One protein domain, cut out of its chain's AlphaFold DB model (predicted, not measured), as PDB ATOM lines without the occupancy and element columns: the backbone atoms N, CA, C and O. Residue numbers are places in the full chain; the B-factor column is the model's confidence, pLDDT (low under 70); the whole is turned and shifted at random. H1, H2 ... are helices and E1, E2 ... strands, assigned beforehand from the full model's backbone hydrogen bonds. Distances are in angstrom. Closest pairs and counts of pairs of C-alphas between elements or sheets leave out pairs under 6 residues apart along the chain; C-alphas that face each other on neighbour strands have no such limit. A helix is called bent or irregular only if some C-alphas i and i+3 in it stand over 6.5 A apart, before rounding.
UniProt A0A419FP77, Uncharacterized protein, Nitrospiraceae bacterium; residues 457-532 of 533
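AT A GLANCE: This is residues 457 to 532 of the 533 residues of an uncharacterized protein of Nitrospiraceae bacterium (UniProt A0A419FP77). A small three-stranded sheet has helix H1 packed slantwise over one face, while helix H2 starts beside the edge strand E2 and runs away from the body, its far end sticking out as an arm with residues 524 to 532. Residues 491 to 496, of which 492 to 496 belong to H1, stand free as well. The printed part has 76 residues, with three named strands and then two named helices in the order E1, E2, E3, H1, H2; the sheet order is E1, E3, E2, mixed, and the class is mixed, helices and strands. The whole is compact, with a radius of gyration of the C-alphas of 12.7 A, yet elongated in outline, spanning 44 by 26 by 23 A.

IN THESE COORDINATES: E1 is residues 459 to 463, 13.0 A long, with C-alpha 459 at (173.865, 146.716, 133.554). E2 is residues 472 to 475, 10.1 A, and E3 is residues 478 to 482, 12.8 A. H1 is residues 492 to 506, 21.1 A, with C-alpha 506 at (169.979, 139.618, 137.302); it is irregular, C-alphas 493 and 496 being 7.3 A apart. H2 is residues 512 to 531, 29.2 A, ending with C-alpha 531 at (162.439, 118.749, 110.611).

HOW THE PARTS SIT: E3 is the inner strand of the sheet. E1 and E3 are parallel at 26 degrees, with N 461 and O 479 2.8 A apart, within hydrogen-bond range. E2 and E3 form a hairpin, antiparallel at 153 degrees, with N 473 and O 480 at 2.8 A. E1 and E2 are apart. H1 is on the sheet, in two layers, a helix on one face of a sheet; its height over the sheet is 8.7 A. It lies over E3 and runs slantwise to the strands, at 46 degrees to E3 on the local plane; their closest C-alphas, of Leu 479 and Leu 506, are 7.0 A apart. H2 only grazes the sheet with its residues 512 to 516; the closest C-alphas of E2 and H2, Phe 472 and Pro 512, are 5.4 A apart. H1 and H2 form a helical hairpin and only just touch, with 3 pairs of C-alphas within 8 A, made by residues 501 to 505 of H1 and 512 to 515 of H2 alone; the closest are Ile 505 and Pro 512, 6.1 A. They run opposite ways at a shallow tilt of 32 degrees, only just short of steep. Every O i to N i+4 pair is within hydrogen-bond range in H2, and 9 of 11 in H1.

THE WHOLE: The C-alphas farthest apart, of Asn 457 and His 532, are 44.8 A apart. Without the stretches that stand free, the body spans 28 by 23 by 17 A. The printed part has no cut and no long link. Mean pLDDT of the printed part is 86.6; residues 492 and 532 are under 70.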
ATOM      1  N   ASN A 457     171.267 149.082 140.369       90.88
ATOM      2  CA  ASN A 457     171.942 149.589 139.170       90.88
ATOM      3  C   ASN A 457     172.368 148.437 138.247       90.88
ATOM      4  O   ASN A 457     173.550 148.086 138.178       90.88
ATOM      5  N   TYR A 458     171.391 147.804 137.598       94.00
ATOM      6  CA  TYR A 458     171.656 146.712 136.667       94.00
ATOM      7  C   TYR A 458     172.246 147.203 135.347       94.00
ATOM      8  O   TYR A 458     171.821 148.217 134.788       94.00
ATOM      9  N   GLN A 459     173.217 146.451 134.832       90.06
ATOM     10  CA  GLN A 459     173.865 146.716 133.554       90.06
ATOM     11  C   GLN A 459     174.039 145.425 132.765       90.06
ATOM     12  O   GLN A 459     174.241 144.353 133.334       90.06
ATOM     13  N   ILE A 460     174.007 145.553 131.442       91.12
ATOM     14  CA  ILE A 460     174.307 144.463 130.520       91.12
ATOM     15  C   ILE A 460     175.468 144.861 129.611       91.12
ATOM     16  O   ILE A 460     175.534 145.995 129.135       91.12
ATOM     17  N   LYS A 461     176.400 143.935 129.391       90.38
ATOM     18  CA  LYS A 461     177.574 144.099 128.530       90.38
ATOM     19  C   LYS A 461     177.654 142.957 127.528       90.38
ATOM     20  O   LYS A 461     177.154 141.868 127.783       90.38
ATOM     21  N   PHE A 462     178.305 143.208 126.397       88.81
ATOM     22  CA  PHE A 462     178.569 142.199 125.373       88.81
ATOM     23  C   PHE A 462     180.063 142.157 125.081       88.81
ATOM     24  O   PHE A 462     180.609 143.082 124.478       88.81
ATOM     25  N   GLU A 463     180.723 141.080 125.495       89.31
ATOM     26  CA  GLU A 463     182.178 140.925 125.415       89.31
ATOM     27  C   GLU A 463     182.531 139.607 124.722       89.31
ATOM     28  O   GLU A 463     181.710 138.694 124.640       89.31
ATOM     29  N   GLY A 464     183.722 139.541 124.125       89.25
ATOM     30  CA  GLY A 464     184.217 138.310 123.510       89.25
ATOM     31  C   GLY A 464     185.011 137.529 124.538       89.25
ATOM     32  O   GLY A 464     186.092 137.977 124.907       89.25
ATOM     33  N   LEU A 465     184.458 136.417 125.018       89.00
ATOM     34  CA  LEU A 465     185.102 135.570 126.026       89.00
ATOM     35  C   LEU A 465     185.660 134.277 125.408       89.00
ATOM     36  O   LEU A 465     186.347 133.520 126.075       89.00
ATOM     37  N   GLY A 466     185.434 134.039 124.110       87.75
ATOM     38  CA  GLY A 466     185.825 132.813 123.413       87.75
ATOM     39  C   GLY A 466     184.656 131.851 123.175       87.75
ATOM     40  O   GLY A 466     183.643 131.861 123.867       87.75
ATOM     41  N   LYS A 467     184.777 130.999 122.147       87.88
ATOM     42  CA  LYS A 467     183.664 130.162 121.643       87.88
ATOM     43  C   LYS A 467     183.202 129.047 122.591       87.88
ATOM     44  O   LYS A 467     182.103 128.538 122.396       87.88
ATOM     45  N   LYS A 468     184.063 128.614 123.519       86.94
ATOM     46  CA  LYS A 468     183.799 127.511 124.461       86.94
ATOM     47  C   LYS A 468     183.364 127.992 125.850       86.94
ATOM     48  O   LYS A 468     182.955 127.159 126.649       86.94
ATOM     49  N   GLU A 469     183.459 129.292 126.114       90.62
ATOM     50  CA  GLU A 469     183.006 129.890 127.370       90.62
ATOM     51  C   GLU A 469     181.479 129.992 127.421       90.62
ATOM     52  O   GLU A 469     180.813 129.997 126.378       90.62
ATOM     53  N   GLN A 470     180.947 130.111 128.640       89.94
ATOM     54  CA  GLN A 470     179.513 130.233 128.903       89.94
ATOM     55  C   GLN A 470     178.893 131.429 128.164       89.94
ATOM     56  O   GLN A 470     179.549 132.425 127.835       89.94
ATOM     57  N   LEU A 471     177.589 131.344 127.894       90.38
ATOM     58  CA  LEU A 471     176.846 132.419 127.239       90.38
ATOM     59  C   LEU A 471     176.687 133.645 128.148       90.38
ATOM     60  O   LEU A 471     176.719 134.776 127.656       90.38
ATOM     61  N   PHE A 472     176.486 133.431 129.446       93.25
ATOM     62  CA  PHE A 472     176.182 134.473 130.421       93.25
ATOM     63  C   PHE A 472     177.166 134.425 131.588       93.25
ATOM     64  O   PHE A 472     177.335 133.386 132.208       93.25
ATOM     65  N   HIS A 473     177.743 135.570 131.942       92.25
ATOM     66  CA  HIS A 473     178.578 135.731 133.130       92.25
ATOM     67  C   HIS A 473     178.017 136.861 133.983       92.25
ATOM     68  O   HIS A 473     177.909 138.000 133.526       92.25
ATOM     69  N   LYS A 474     177.646 136.563 135.229       93.12
ATOM     70  CA  LYS A 474     177.110 137.558 136.159       93.12
ATOM     71  C   LYS A 474     178.162 137.941 137.196       93.12
ATOM     72  O   LYS A 474     178.656 137.085 137.919       93.12
ATOM     73  N   ALA A 475     178.423 139.237 137.327       90.69
ATOM     74  CA  ALA A 475     179.251 139.814 138.381       90.69
ATOM     75  C   ALA A 475     178.462 140.919 139.096       90.69
ATOM     76  O   ALA A 475     178.342 142.046 138.611       90.69
ATOM     77  N   GLY A 476     177.869 140.587 140.247       89.44
ATOM     78  CA  GLY A 476     177.034 141.515 141.011       89.44
ATOM     79  C   GLY A 476     175.816 141.991 140.211       89.44
ATOM     80  O   GLY A 476     174.902 141.214 139.935       89.44
ATOM     81  N   THR A 477     175.791 143.276 139.848       91.38
ATOM     82  CA  THR A 477     174.710 143.896 139.061       91.38
ATOM     83  C   THR A 477     174.989 143.943 137.557       91.38
ATOM     84  O   THR A 477     174.168 144.467 136.802       91.38
ATOM     85  N   ILE A 478     176.128 143.410 137.115       92.38
ATOM     86  CA  ILE A 478     176.544 143.404 135.715       92.38
ATOM     87  C   ILE A 478     176.355 141.997 135.152       92.38
ATOM     88  O   ILE A 478     176.870 141.025 135.703       92.38
ATOM     89  N   LEU A 479     175.634 141.901 134.038       94.38
ATOM     90  CA  LEU A 479     175.546 140.694 133.231       94.38
ATOM     91  C   LEU A 479     176.342 140.882 131.941       94.38
ATOM     92  O   LEU A 479     176.013 141.742 131.128       94.38
ATOM     93  N   THR A 480     177.358 140.059 131.728       92.31
ATOM     94  CA  THR A 480     178.110 140.004 130.476       92.31
ATOM     95  C   THR A 480     177.590 138.851 129.628       92.31
ATOM     96  O   THR A 480     177.553 137.707 130.072       92.31
ATOM     97  N   VAL A 481     177.189 139.148 128.396       90.94
ATOM     98  CA  VAL A 481     176.807 138.154 127.393       90.94
ATOM     99  C   VAL A 481     177.994 137.916 126.464       90.94
ATOM    100  O   VAL A 481     178.513 138.853 125.849       90.94
ATOM    101  N   ASN A 482     178.415 136.663 126.336       90.31
ATOM    102  CA  ASN A 482     179.529 136.275 125.485       90.31
ATOM    103  C   ASN A 482     179.128 136.314 124.001       90.31
ATOM    104  O   ASN A 482     178.377 135.462 123.524       90.31
ATOM    105  N   LYS A 483     179.655 137.278 123.241       87.75
ATOM    106  CA  LYS A 483     179.335 137.451 121.811       87.75
ATOM    107  C   LYS A 483     179.971 136.391 120.904       87.75
ATOM    108  O   LYS A 483     179.517 136.225 119.769       87.75
ATOM    109  N   ASP A 484     181.012 135.705 121.378       86.75
ATOM    110  CA  ASP A 484     181.711 134.662 120.619       86.75
ATOM    111  C   ASP A 484     180.998 133.308 120.729       86.75
ATOM    112  O   ASP A 484     181.207 132.426 119.888       86.75
ATOM    113  N   HIS A 485     180.109 133.160 121.716       88.19
ATOM    114  CA  HIS A 485     179.252 131.992 121.857       88.19
ATOM    115  C   HIS A 485     178.253 131.903 120.678       88.19
ATOM    116  O   HIS A 485     177.673 132.921 120.281       88.19
ATOM    117  N   PRO A 486     177.962 130.709 120.113       81.75
ATOM    118  CA  PRO A 486     177.034 130.564 118.982       81.75
ATOM    119  C   PRO A 486     175.641 131.170 119.222       81.75
ATOM    120  O   PRO A 486     175.016 131.696 118.294       81.75
ATOM    121  N   ALA A 487     175.164 131.132 120.470       81.94
ATOM    122  CA  ALA A 487     173.891 131.721 120.883       81.94
ATOM    123  C   ALA A 487     173.987 133.207 121.281       81.94
ATOM    124  O   ALA A 487     172.950 133.843 121.427       81.94
ATOM    125  N   GLY A 488     175.193 133.774 121.398       77.00
ATOM    126  CA  GLY A 488     175.447 135.161 121.812       77.00
ATOM    127  C   GLY A 488     175.330 136.203 120.697       77.00
ATOM    128  O   GLY A 488     175.503 137.399 120.932       77.00
ATOM    129  N   LYS A 489     175.012 135.778 119.464       78.62
ATOM    130  CA  LYS A 489     174.790 136.696 118.338       78.62
ATOM    131  C   LYS A 489     173.488 137.484 118.512       78.62
ATOM    132  O   LYS A 489     172.395 136.914 118.441       78.62
ATOM    133  N   LEU A 490     173.636 138.802 118.642       72.81
ATOM    134  CA  LEU A 490     172.543 139.768 118.724       72.81
ATOM    135  C   LEU A 490     171.741 139.880 117.422       72.81
ATOM    136  O   LEU A 490     172.315 140.007 116.337       72.81
ATOM    137  N   SER A 491     170.415 139.923 117.545       71.25
ATOM    138  CA  SER A 491     169.498 140.308 116.469       71.25
ATOM    139  C   SER A 491     168.172 140.819 117.039       71.25
ATOM    140  O   SER A 491     167.801 140.469 118.159       71.25
ATOM    141  N   LYS A 492     167.437 141.623 116.256       69.19
ATOM    142  CA  LYS A 492     166.153 142.220 116.665       69.19
ATOM    143  C   LYS A 492     165.107 141.178 117.121       69.19
ATOM    144  O   LYS A 492     164.568 141.354 118.206       69.19
ATOM    145  N   PRO A 493     164.901 140.039 116.421       70.88
ATOM    146  CA  PRO A 493     163.969 138.990 116.867       70.88
ATOM    147  C   PRO A 493     164.390 138.253 118.147       70.88
ATOM    148  O   PRO A 493     163.633 137.444 118.669       70.88
ATOM    149  N   ARG A 494     165.626 138.453 118.620       74.31
ATOM    150  CA  ARG A 494     166.157 137.803 119.825       74.31
ATOM    151  C   ARG A 494     166.201 138.744 121.031       74.31
ATOM    152  O   ARG A 494     166.626 138.288 122.089       74.31
ATOM    153  N   ILE A 495     165.774 140.006 120.891       77.88
ATOM    154  CA  ILE A 495     165.754 140.984 121.993       77.88
ATOM    155  C   ILE A 495     164.995 140.426 123.190       77.88
ATOM    156  O   ILE A 495     165.576 140.350 124.266       77.88
ATOM    157  N   ASP A 496     163.759 139.964 122.995       81.00
ATOM    158  CA  ASP A 496     162.901 139.519 124.102       81.00
ATOM    159  C   ASP A 496     163.504 138.330 124.847       81.00
ATOM    160  O   ASP A 496     163.476 138.263 126.073       81.00
ATOM    161  N   ARG A 497     164.150 137.423 124.106       84.56
ATOM    162  CA  ARG A 497     164.885 136.296 124.683       84.56
ATOM    163  C   ARG A 497     166.042 136.774 125.558       84.56
ATOM    164  O   ARG A 497     166.200 136.272 126.670       84.56
ATOM    165  N   PHE A 498     166.869 137.694 125.063       84.25
ATOM    166  CA  PHE A 498     167.992 138.228 125.837       84.25
ATOM    167  C   PHE A 498     167.513 139.059 127.025       84.25
ATOM    168  O   PHE A 498     168.089 138.936 128.100       84.25
ATOM    169  N   LEU A 499     166.446 139.841 126.858       86.62
ATOM    170  CA  LEU A 499     165.836 140.637 127.915       86.62
ATOM    171  C   LEU A 499     165.303 139.744 129.036       86.62
ATOM    172  O   LEU A 499     165.675 139.940 130.188       86.62
ATOM    173  N   LEU A 500     164.500 138.730 128.701       88.81
ATOM    174  CA  LEU A 500     163.954 137.784 129.672       88.81
ATOM    175  C   LEU A 500     165.069 137.033 130.407       88.81
ATOM    176  O   LEU A 500     165.063 136.970 131.634       88.81
ATOM    177  N   SER A 501     166.054 136.513 129.663       90.81
ATOM    178  CA  SER A 501     167.208 135.819 130.252       90.81
ATOM    179  C   SER A 501     167.959 136.737 131.211       90.81
ATOM    180  O   SER A 501     168.275 136.352 132.332       90.81
ATOM    181  N   ALA A 502     168.210 137.975 130.790       90.19
ATOM    182  CA  ALA A 502     168.935 138.932 131.596       90.19
ATOM    183  C   ALA A 502     168.174 139.323 132.863       90.19
ATOM    184  O   ALA A 502     168.791 139.389 133.922       90.19
ATOM    185  N   ILE A 503     166.856 139.527 132.781       90.75
ATOM    186  CA  ILE A 503     166.005 139.810 133.943       90.75
ATOM    187  C   ILE A 503     166.081 138.660 134.951       90.75
ATOM    188  O   ILE A 503     166.418 138.917 136.103       90.75
ATOM    189  N   LEU A 504     165.855 137.413 134.516       92.50
ATOM    190  CA  LEU A 504     165.868 136.224 135.383       92.50
ATOM    191  C   LEU A 504     167.230 135.983 136.047       92.50
ATOM    192  O   LEU A 504     167.304 135.613 137.221       92.50
ATOM    193  N   ILE A 505     168.317 136.209 135.307       92.50
ATOM    194  CA  ILE A 505     169.673 136.060 135.837       92.50
ATOM    195  C   ILE A 505     169.980 137.196 136.816       92.50
ATOM    196  O   ILE A 505     170.471 136.957 137.920       92.50
ATOM    197  N   LEU A 506     169.688 138.451 136.461       91.12
ATOM    198  CA  LEU A 506     169.979 139.618 137.302       91.12
ATOM    199  C   LEU A 506     169.163 139.619 138.601       91.12
ATOM    200  O   LEU A 506     169.723 139.967 139.646       91.12
ATOM    201  N   SER A 507     167.916 139.140 138.574       88.81
ATOM    202  CA  SER A 507     167.066 138.954 139.759       88.81
ATOM    203  C   SER A 507     167.502 137.803 140.676       88.81
ATOM    204  O   SER A 507     166.948 137.681 141.764       88.81
ATOM    205  N   ASN A 508     168.510 137.005 140.288       89.75
ATOM    206  CA  ASN A 508     168.906 135.747 140.948       89.75
ATOM    207  C   ASN A 508     167.802 134.674 140.934       89.75
ATOM    208  O   ASN A 508     167.795 133.797 141.791       89.75
ATOM    209  N   THR A 509     166.861 134.735 139.991       92.06
ATOM    210  CA  THR A 509     165.818 133.707 139.858       92.06
ATOM    211  C   THR A 509     166.368 132.438 139.209       92.06
ATOM    212  O   THR A 509     165.929 131.345 139.545       92.06
ATOM    213  N   VAL A 510     167.322 132.581 138.285       92.31
ATOM    214  CA  VAL A 510     167.950 131.469 137.555       92.31
ATOM    215  C   VAL A 510     169.462 131.699 137.492       92.31
ATOM    216  O   VAL A 510     169.899 132.830 137.256       92.31
ATOM    217  N   ALA A 511     170.267 130.653 137.697       91.56
ATOM    218  CA  ALA A 511     171.714 130.741 137.520       91.56
ATOM    219  C   ALA A 511     172.084 130.887 136.027       91.56
ATOM    220  O   ALA A 511     171.340 130.423 135.156       91.56
ATOM    221  N   PRO A 512     173.221 131.527 135.689       90.50
ATOM    222  CA  PRO A 512     173.653 131.669 134.300       90.50
ATOM    223  C   PRO A 512     173.729 130.339 133.529       90.50
ATOM    224  O   PRO A 512     173.255 130.286 132.390       90.50
ATOM    225  N   GLU A 513     174.243 129.266 134.146       90.31
ATOM    226  CA  GLU A 513     174.353 127.949 133.497       90.31
ATOM    227  C   GLU A 513     172.989 127.308 133.225       90.31
ATOM    228  O   GLU A 513     172.751 126.773 132.138       90.31
ATOM    229  N   ASP A 514     172.069 127.405 134.186       90.81
ATOM    230  CA  ASP A 514     170.720 126.849 134.065       90.81
ATOM    231  C   ASP A 514     169.948 127.539 132.941       90.81
ATOM    232  O   ASP A 514     169.300 126.886 132.117       90.81
ATOM    233  N   MET A 515     170.059 128.869 132.852       91.44
ATOM    234  CA  MET A 515     169.415 129.622 131.781       91.44
ATOM    235  C   MET A 515     169.977 129.218 130.415       91.44
ATOM    236  O   MET A 515     169.228 129.073 129.446       91.44
ATOM    237  N   GLU A 516     171.286 128.987 130.318       88.44
ATOM    238  CA  GLU A 516     171.904 128.491 129.094       88.44
ATOM    239  C   GLU A 516     171.392 127.090 128.706       88.44
ATOM    240  O   GLU A 516     171.055 126.860 127.538       88.44
ATOM    241  N   ALA A 517     171.246 126.179 129.672       88.25
ATOM    242  CA  ALA A 517     170.678 124.852 129.445       88.25
ATOM    243  C   ALA A 517     169.222 124.920 128.949       88.25
ATOM    244  O   ALA A 517     168.876 124.274 127.953       88.25
ATOM    245  N   VAL A 518     168.385 125.762 129.568       88.75
ATOM    246  CA  VAL A 518     166.996 126.017 129.138       88.75
ATOM    247  C   VAL A 518     166.963 126.503 127.690       88.75
ATOM    248  O   VAL A 518     166.231 125.977 126.849       88.75
ATOM    249  N   LEU A 519     167.809 127.479 127.369       86.94
ATOM    250  CA  LEU A 519     167.918 128.052 126.036       86.94
ATOM    251  C   LEU A 519     168.389 127.043 124.975       86.94
ATOM    252  O   LEU A 519     167.956 127.124 123.819       86.94
ATOM    253  N   LYS A 520     169.270 126.109 125.346       86.50
ATOM    254  CA  LYS A 520     169.737 125.019 124.480       86.50
ATOM    255  C   LYS A 520     168.626 124.003 124.214       86.50
ATOM    256  O   LYS A 520     168.420 123.624 123.061       86.50
ATOM    257  N   ASN A 521     167.873 123.623 125.244       87.81
ATOM    258  CA  ASN A 521     166.738 122.708 125.120       87.81
ATOM    259  C   ASN A 521     165.628 123.306 124.246       87.81
ATOM    260  O   ASN A 521     165.163 122.649 123.317       87.81
ATOM    261  N   ALA A 522     165.280 124.578 124.454       84.94
ATOM    262  CA  ALA A 522     164.300 125.278 123.624       84.94
ATOM    263  C   ALA A 522     164.718 125.327 122.142       84.94
ATOM    264  O   ALA A 522     163.898 125.109 121.248       84.94
ATOM    265  N   ALA A 523     166.005 125.567 121.864       82.19
ATOM    266  CA  ALA A 523     166.528 125.559 120.498       82.19
ATOM    267  C   ALA A 523     166.469 124.164 119.850       82.19
ATOM    268  O   ALA A 523     166.208 124.069 118.651       82.19
ATOM    269  N   LYS A 524     166.687 123.095 120.630       86.44
ATOM    270  CA  LYS A 524     166.546 121.709 120.164       86.44
ATOM    271  C   LYS A 524     165.098 121.410 119.765       86.44
ATOM    272  O   LYS A 524     164.868 121.024 118.628       86.44
ATOM    273  N   VAL A 525     164.135 121.725 120.633       87.31
ATOM    274  CA  VAL A 525     162.698 121.533 120.359       87.31
ATOM    275  C   VAL A 525     162.254 122.283 119.096       87.31
ATOM    276  O   VAL A 525     161.578 121.716 118.244       87.31
ATOM    277  N   GLN A 526     162.679 123.541 118.920       82.69
ATOM    278  CA  GLN A 526     162.379 124.308 117.701       82.69
ATOM    279  C   GLN A 526     162.981 123.693 116.433       82.69
ATOM    280  O   GLN A 526     162.389 123.805 115.358       82.69
ATOM    281  N   LYS A 527     164.176 123.101 116.533       83.19
ATOM    282  CA  LYS A 527     164.822 122.428 115.404       83.19
ATOM    283  C   LYS A 527     164.070 121.149 115.044       83.19
ATOM    284  O   LYS A 527     163.779 120.963 113.869       83.19
ATOM    285  N   ASP A 528     163.710 120.350 116.045       86.12
ATOM    286  CA  ASP A 528     162.998 119.084 115.866       86.12
ATOM    287  C   ASP A 528     161.631 119.310 115.192       86.12
ATOM    288  O   ASP A 528     161.299 118.606 114.236       86.12
ATOM    289  N   LEU A 529     160.911 120.372 115.586       83.88
ATOM    290  CA  LEU A 529     159.661 120.827 114.954       83.88
ATOM    291  C   LEU A 529     159.814 121.182 113.467       83.88
ATOM    292  O   LEU A 529     158.940 120.856 112.676       83.88
ATOM    293  N   LYS A 530     160.914 121.831 113.068       76.38
ATOM    294  CA  LYS A 530     161.166 122.216 111.663       76.38
ATOM    295  C   LYS A 530     161.612 121.066 110.764       76.38
ATOM    296  O   LYS A 530     161.649 121.227 109.554       76.38
ATOM    297  N   THR A 531     162.049 119.959 111.350       73.50
ATOM    298  CA  THR A 531     162.439 118.749 110.611       73.50
ATOM    299  C   THR A 531     161.294 117.748 110.451       73.50
ATOM    300  O   THR A 531     161.435 116.818 109.666       73.50
ATOM    301  N   HIS A 532     160.185 117.932 111.175       60.50
ATOM    302  CA  HIS A 532     159.022 117.033 111.176       60.50
ATOM    303  C   HIS A 532     157.728 117.700 110.668       60.50
ATOM    304  O   HIS A 532     156.651 117.129 110.820       60.50
TER     305      HIS A 532